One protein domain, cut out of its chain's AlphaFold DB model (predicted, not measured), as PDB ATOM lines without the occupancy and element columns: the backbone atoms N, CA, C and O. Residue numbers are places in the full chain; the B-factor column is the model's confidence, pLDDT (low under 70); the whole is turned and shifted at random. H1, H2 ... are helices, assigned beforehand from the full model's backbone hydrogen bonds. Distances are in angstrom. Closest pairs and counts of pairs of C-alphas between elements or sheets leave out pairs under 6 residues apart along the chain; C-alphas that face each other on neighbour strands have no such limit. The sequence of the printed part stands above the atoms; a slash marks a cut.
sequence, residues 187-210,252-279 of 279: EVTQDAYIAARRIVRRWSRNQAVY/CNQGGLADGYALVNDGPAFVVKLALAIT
ATOM      1  N   GLU A 187     239.083 147.966 154.147       89.75
ATOM      2  CA  GLU A 187     239.474 146.995 153.130       89.75
ATOM      3  C   GLU A 187     238.532 147.094 151.932       89.75
ATOM      4  O   GLU A 187     237.312 147.171 152.074       89.75
ATOM      5  N   VAL A 188     239.110 147.121 150.737       87.62
ATOM      6  CA  VAL A 188     238.374 147.219 149.477       87.62
ATOM      7  C   VAL A 188     238.986 146.262 148.465       87.62
ATOM      8  O   VAL A 188     240.165 145.916 148.558       87.62
ATOM      9  N   THR A 189     238.206 145.863 147.464       92.38
ATOM     10  CA  THR A 189     238.744 145.086 146.344       92.38
ATOM     11  C   THR A 189     239.774 145.909 145.568       92.38
ATOM     12  O   THR A 189     239.757 147.146 145.572       92.38
ATOM     13  N   GLN A 190     240.677 145.227 144.862       90.06
ATOM     14  CA  GLN A 190     241.702 145.890 144.053       90.06
ATOM     15  C   GLN A 190     241.092 146.839 143.005       90.06
ATOM     16  O   GLN A 190     241.608 147.940 142.794       90.06
ATOM     17  N   ASP A 191     239.971 146.457 142.395       91.06
ATOM     18  CA  ASP A 191     239.273 147.284 141.407       91.06
ATOM     19  C   ASP A 191     238.661 148.539 142.033       91.06
ATOM     20  O   ASP A 191     238.881 149.648 141.529       91.06
ATOM     21  N   ALA A 192     237.989 148.397 143.182       90.69
ATOM     22  CA  ALA A 192     237.454 149.527 143.941       90.69
ATOM     23  C   ALA A 192     238.575 150.482 144.384       90.69
ATOM     24  O   ALA A 192     238.445 151.702 144.255       90.69
ATOM     25  N   TYR A 193     239.723 149.946 144.810       88.12
ATOM     26  CA  TYR A 193     240.908 150.740 145.125       88.12
ATOM     27  C   TYR A 193     241.407 151.549 143.917       88.12
ATOM     28  O   TYR A 193     241.646 152.758 144.020       88.12
ATOM     29  N   ILE A 194     241.545 150.916 142.748       87.94
ATOM     30  CA  ILE A 194     242.002 151.591 141.524       87.94
ATOM     31  C   ILE A 194     241.000 152.674 141.095       87.94
ATOM     32  O   ILE A 194     241.424 153.773 140.703       87.94
ATOM     33  N   ALA A 195     239.696 152.402 141.184       89.69
ATOM     34  CA  ALA A 195     238.632 153.358 140.892       89.69
ATOM     35  C   ALA A 195     238.680 154.560 141.850       89.69
ATOM     36  O   ALA A 195     238.810 155.706 141.396       89.69
ATOM     37  N   ALA A 196     238.711 154.309 143.163       88.88
ATOM     38  CA  ALA A 196     238.801 155.334 144.199       88.88
ATOM     39  C   ALA A 196     240.036 156.222 143.999       88.88
ATOM     40  O   ALA A 196     239.934 157.451 143.924       88.88
ATOM     41  N   ARG A 197     241.205 155.608 143.789       85.50
ATOM     42  CA  ARG A 197     242.471 156.289 143.483       85.50
ATOM     43  C   ARG A 197     242.344 157.213 142.275       85.50
ATOM     44  O   ARG A 197     242.826 158.348 142.304       85.50
ATOM     45  N   ARG A 198     241.707 156.766 141.188       84.19
ATOM     46  CA  ARG A 198     241.495 157.592 139.983       84.19
ATOM     47  C   ARG A 198     240.574 158.779 140.270       84.19
ATOM     48  O   ARG A 198     240.906 159.888 139.838       84.19
ATOM     49  N   ILE A 199     239.484 158.567 141.009       88.00
ATOM     50  CA  ILE A 199     238.520 159.608 141.394       88.00
ATOM     51  C   ILE A 199     239.188 160.650 142.289       88.00
ATOM     52  O   ILE A 199     239.209 161.826 141.930       88.00
ATOM     53  N   VAL A 200     239.823 160.236 143.389       84.62
ATOM     54  CA  VAL A 200     240.508 161.131 144.339       84.62
ATOM     55  C   VAL A 200     241.582 161.951 143.631       84.62
ATOM     56  O   VAL A 200     241.655 163.172 143.787       84.62
ATOM     57  N   ARG A 201     242.383 161.315 142.770       78.50
ATOM     58  CA  ARG A 201     243.381 162.022 141.960       78.50
ATOM     59  C   ARG A 201     242.742 163.021 141.004       78.50
ATOM     60  O   ARG A 201     243.266 164.120 140.855       78.50
ATOM     61  N   ARG A 202     241.650 162.664 140.320       78.56
ATOM     62  CA  ARG A 202     240.933 163.578 139.413       78.56
ATOM     63  C   ARG A 202     240.350 164.762 140.185       78.56
ATOM     64  O   ARG A 202     240.555 165.895 139.767       78.56
ATOM     65  N   TRP A 203     239.713 164.506 141.323       78.75
ATOM     66  CA  TRP A 203     239.153 165.526 142.201       78.75
ATOM     67  C   TRP A 203     240.230 166.496 142.695       78.75
ATOM     68  O   TRP A 203     240.119 167.702 142.480       78.75
ATOM     69  N   SER A 204     241.325 165.971 143.252       71.69
ATOM     70  CA  SER A 204     242.462 166.759 143.744       71.69
ATOM     71  C   SER A 204     243.076 167.623 142.633       71.69
ATOM     72  O   SER A 204     243.396 168.795 142.835       71.69
ATOM     73  N   ARG A 205     243.140 167.088 141.405       68.12
ATOM     74  CA  ARG A 205     243.574 167.813 140.198       68.12
ATOM     75  C   ARG A 205     242.565 168.833 139.663       68.12
ATOM     76  O   ARG A 205     242.970 169.631 138.823       68.12
ATOM     77  N   ASN A 206     241.308 168.833 140.106       68.81
ATOM     78  CA  ASN A 206     240.256 169.742 139.633       68.81
ATOM     79  C   ASN A 206     239.893 170.853 140.639       68.81
ATOM     80  O   ASN A 206     239.183 171.780 140.276       68.81
ATOM     81  N   GLN A 207     240.426 170.842 141.866       64.06
ATOM     82  CA  GLN A 207     240.183 171.897 142.870       64.06
ATOM     83  C   GLN A 207     240.722 173.274 142.441       64.06
ATOM     84  O   GLN A 207     241.922 173.383 142.238       64.06
ATOM     85  N   ALA A 208     239.919 174.328 142.304       57.41
ATOM     86  CA  ALA A 208     240.438 175.649 141.921       57.41
ATOM     87  C   ALA A 208     241.610 176.089 142.830       57.41
ATOM     88  O   ALA A 208     241.545 175.956 144.052       57.41
ATOM     89  N   VAL A 209     242.708 176.552 142.227       56.00
ATOM     90  CA  VAL A 209     243.835 177.150 142.958       56.00
ATOM     91  C   VAL A 209     243.664 178.644 142.837       56.00
ATOM     92  O   VAL A 209     243.668 179.142 141.722       56.00
ATOM     93  N   TYR A 210     243.504 179.347 143.944       57.09
ATOM     94  CA  TYR A 210     243.419 180.801 143.925       57.09
ATOM     95  C   TYR A 210     244.823 181.407 143.886       57.09
ATOM     96  O   TYR A 210     245.768 180.841 144.443       57.09
ATOM     97  N   CYS A 252     252.986 169.612 144.466       48.09
ATOM     98  CA  CYS A 252     253.766 168.937 145.503       48.09
ATOM     99  C   CYS A 252     254.713 167.950 144.810       48.09
ATOM    100  O   CYS A 252     254.244 167.088 144.068       48.09
ATOM    101  N   ASN A 253     256.025 168.043 145.041       43.06
ATOM    102  CA  ASN A 253     257.012 167.134 144.440       43.06
ATOM    103  C   ASN A 253     257.115 165.788 145.189       43.06
ATOM    104  O   ASN A 253     258.195 165.225 145.324       43.06
ATOM    105  N   GLN A 254     256.011 165.291 145.754       44.59
ATOM    106  CA  GLN A 254     256.044 164.120 146.627       44.59
ATOM    107  C   GLN A 254     255.620 162.857 145.888       44.59
ATOM    108  O   GLN A 254     254.454 162.466 145.891       44.59
ATOM    109  N   GLY A 255     256.627 162.171 145.349       36.28
ATOM    110  CA  GLY A 255     256.574 160.755 144.981       36.28
ATOM    111  C   GLY A 255     256.336 159.788 146.155       36.28
ATOM    112  O   GLY A 255     256.495 158.594 145.967       36.28
ATOM    113  N   GLY A 256     255.937 160.266 147.343       40.03
ATOM    114  CA  GLY A 256     255.633 159.442 148.526       40.03
ATOM    115  C   GLY A 256     254.142 159.319 148.884       40.03
ATOM    116  O   GLY A 256     253.801 158.597 149.810       40.03
ATOM    117  N   LEU A 257     253.239 160.005 148.169       43.44
ATOM    118  CA  LEU A 257     251.776 159.841 148.291       43.44
ATOM    119  C   LEU A 257     251.213 159.290 146.977       43.44
ATOM    120  O   LEU A 257     250.345 159.891 146.336       43.44
ATOM    121  N   ALA A 258     251.775 158.166 146.536       43.75
ATOM    122  CA  ALA A 258     251.566 157.595 145.212       43.75
ATOM    123  C   ALA A 258     250.107 157.207 144.906       43.75
ATOM    124  O   ALA A 258     249.816 156.883 143.758       43.75
ATOM    125  N   ASP A 259     249.162 157.327 145.840       53.19
ATOM    126  CA  ASP A 259     247.791 156.822 145.676       53.19
ATOM    127  C   ASP A 259     246.688 157.880 145.711       53.19
ATOM    128  O   ASP A 259     245.515 157.578 145.516       53.19
ATOM    129  N   GLY A 260     247.082 159.159 145.742       63.44
ATOM    130  CA  GLY A 260     246.155 160.289 145.696       63.44
ATOM    131  C   GLY A 260     245.578 160.626 147.067       63.44
ATOM    132  O   GLY A 260     245.280 159.755 147.870       63.44
ATOM    133  N   TYR A 261     245.425 161.920 147.335       72.69
ATOM    134  CA  TYR A 261     244.805 162.418 148.558       72.69
ATOM    135  C   TYR A 261     243.834 163.549 148.222       72.69
ATOM    136  O   TYR A 261     244.024 164.281 147.240       72.69
ATOM    137  N   ALA A 262     242.808 163.699 149.055       77.06
ATOM    138  CA  ALA A 262     241.877 164.814 149.023       77.06
ATOM    139  C   ALA A 262     241.915 165.528 150.377       77.06
ATOM    140  O   ALA A 262     241.844 164.889 151.421       77.06
ATOM    141  N   LEU A 263     242.039 166.856 150.348       73.81
ATOM    142  CA  LEU A 263     241.853 167.703 151.520       73.81
ATOM    143  C   LEU A 263     240.533 168.456 151.350       73.81
ATOM    144  O   LEU A 263     240.429 169.376 150.526       73.81
ATOM    145  N   VAL A 264     239.523 168.034 152.103       75.38
ATOM    146  CA  VAL A 264     238.131 168.492 152.012       75.38
ATOM    147  C   VAL A 264     237.689 169.133 153.325       75.38
ATOM    148  O   VAL A 264     238.290 168.878 154.362       75.38
ATOM    149  N   ASN A 265     236.662 169.983 153.266       73.62
ATOM    150  CA  ASN A 265     236.058 170.563 154.472       73.62
ATOM    151  C   ASN A 265     235.176 169.543 155.203       73.62
ATOM    152  O   ASN A 265     235.102 169.574 156.423       73.62
ATOM    153  N   ASP A 266     234.545 168.643 154.446       77.06
ATOM    154  CA  ASP A 266     233.674 167.584 154.948       77.06
ATOM    155  C   ASP A 266     234.193 166.232 154.437       77.06
ATOM    156  O   ASP A 266     233.957 165.830 153.292       77.06
ATOM    157  N   GLY A 267     235.011 165.590 155.273       80.50
ATOM    158  CA  GLY A 267     235.569 164.260 155.028       80.50
ATOM    159  C   GLY A 267     234.490 163.182 154.921       80.50
ATOM    160  O   GLY A 267     234.462 162.491 153.901       80.50
ATOM    161  N   PRO A 268     233.591 163.053 155.916       83.44
ATOM    162  CA  PRO A 268     232.512 162.070 155.894       83.44
ATOM    163  C   PRO A 268     231.652 162.133 154.628       83.44
ATOM    164  O   PRO A 268     231.518 161.123 153.936       83.44
ATOM    165  N   ALA A 269     231.144 163.309 154.244       86.69
ATOM    166  CA  ALA A 269     230.313 163.430 153.046       86.69
ATOM    167  C   ALA A 269     231.091 163.112 151.758       86.69
ATOM    168  O   ALA A 269     230.535 162.542 150.814       86.69
ATOM    169  N   PHE A 270     232.381 163.461 151.700       87.12
ATOM    170  CA  PHE A 270     233.238 163.089 150.573       87.12
ATOM    171  C   PHE A 270     233.412 161.570 150.474       87.12
ATOM    172  O   PHE A 270     233.309 161.025 149.376       87.12
ATOM    173  N   VAL A 271     233.645 160.889 151.599       88.00
ATOM    174  CA  VAL A 271     233.827 159.432 151.639       88.00
ATOM    175  C   VAL A 271     232.534 158.701 151.276       88.00
ATOM    176  O   VAL A 271     232.598 157.769 150.483       88.00
ATOM    177  N   VAL A 272     231.367 159.158 151.743       90.69
ATOM    178  CA  VAL A 272     230.065 158.585 151.344       90.69
ATOM    179  C   VAL A 272     229.865 158.676 149.829       90.69
ATOM    180  O   VAL A 272     229.533 157.686 149.182       90.69
ATOM    181  N   LYS A 273     230.137 159.842 149.229       91.88
ATOM    182  CA  LYS A 273     230.048 160.017 147.767       91.88
ATOM    183  C   LYS A 273     231.078 159.184 147.008       91.88
ATOM    184  O   LYS A 273     230.797 158.742 145.900       91.88
ATOM    185  N   LEU A 274     232.270 159.005 147.575       90.81
ATOM    186  CA  LEU A 274     233.301 158.158 146.988       90.81
ATOM    187  C   LEU A 274     232.879 156.688 147.011       90.81
ATOM    188  O   LEU A 274     233.040 156.027 145.994       90.81
ATOM    189  N   ALA A 275     232.318 156.213 148.127       89.94
ATOM    190  CA  ALA A 275     231.820 154.850 148.279       89.94
ATOM    191  C   ALA A 275     230.738 154.541 147.235       89.94
ATOM    192  O   ALA A 275     230.898 153.596 146.474       89.94
ATOM    193  N   LEU A 276     229.733 155.414 147.100       90.50
ATOM    194  CA  LEU A 276     228.675 155.289 146.085       90.50
ATOM    195  C   LEU A 276     229.191 155.280 144.637       90.50
ATOM    196  O   LEU A 276     228.487 154.837 143.741       90.50
ATOM    197  N   ALA A 277     230.381 155.827 144.381       88.44
ATOM    198  CA  ALA A 277     230.956 155.915 143.041       88.44
ATOM    199  C   ALA A 277     231.877 154.735 142.683       88.44
ATOM    200  O   ALA A 277     232.348 154.670 141.545       88.44
ATOM    201  N   ILE A 278     232.207 153.872 143.650       88.31
ATOM    202  CA  ILE A 278     233.103 152.717 143.460       88.31
ATOM    203  C   ILE A 278     232.420 151.368 143.716       88.31
ATOM    204  O   ILE A 278     233.041 150.342 143.447       88.31
ATOM    205  N   THR A 279     231.193 151.387 144.244       75.81
ATOM    206  CA  THR A 279     230.240 150.267 144.280       75.81
ATOM    207  C   THR A 279     229.407 150.251 143.013       75.81
ATOM    208  O   THR A 279     229.256 149.162 142.428       75.81
TER     209      THR A 279
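Overview. This is residues 187 to 210 and 252 to 279 of the 279 residues of an uncharacterized protein of Mycobacterium pseudoshottsii JCM 15466 (UniProt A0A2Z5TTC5). A long helix, H1, has a shorter helix, H2, set obliquely near it, close around Ala 196 and Leu 274; the long unnamed stretch 252 to 266 crosses H1 on its way to H2. Residues 252 to 257 stick out. The printed part has 52 residues with two named helices, H1 then H2, and no named strand; its class is all helix. It is only just compact, close to loose, with a radius of gyration of the C-alphas of 11.7 A and spans of 33 by 25 by 15 A.

Along the chain. H1, residues 190 to 206, begins at C-alpha 190 (241.702, 145.890, 144.053) and is 24.3 A long. H2, residues 267 to 276, is 14.4 A long and ends at C-alpha 276 (228.675, 155.289, 146.085).

Arrangement. H1 and H2 are close but not clearly touching; their closest C-alphas, of Ala 196 and Leu 274, are 6.8 A apart. They run opposite ways at a steep tilt of 52 degrees. In H1 and H2 every O i to N i+4 pair is within hydrogen-bond range.

Size, cuts and confidence. The C-alphas farthest apart, of Thr 189 and Tyr 210, are 36.1 A apart. Residues 211 to 251 are not printed; C-alphas 210 and 252 are 15.8 A apart across this cut. Model confidence is under 70 at residues 205 to 210 and 252 to 260.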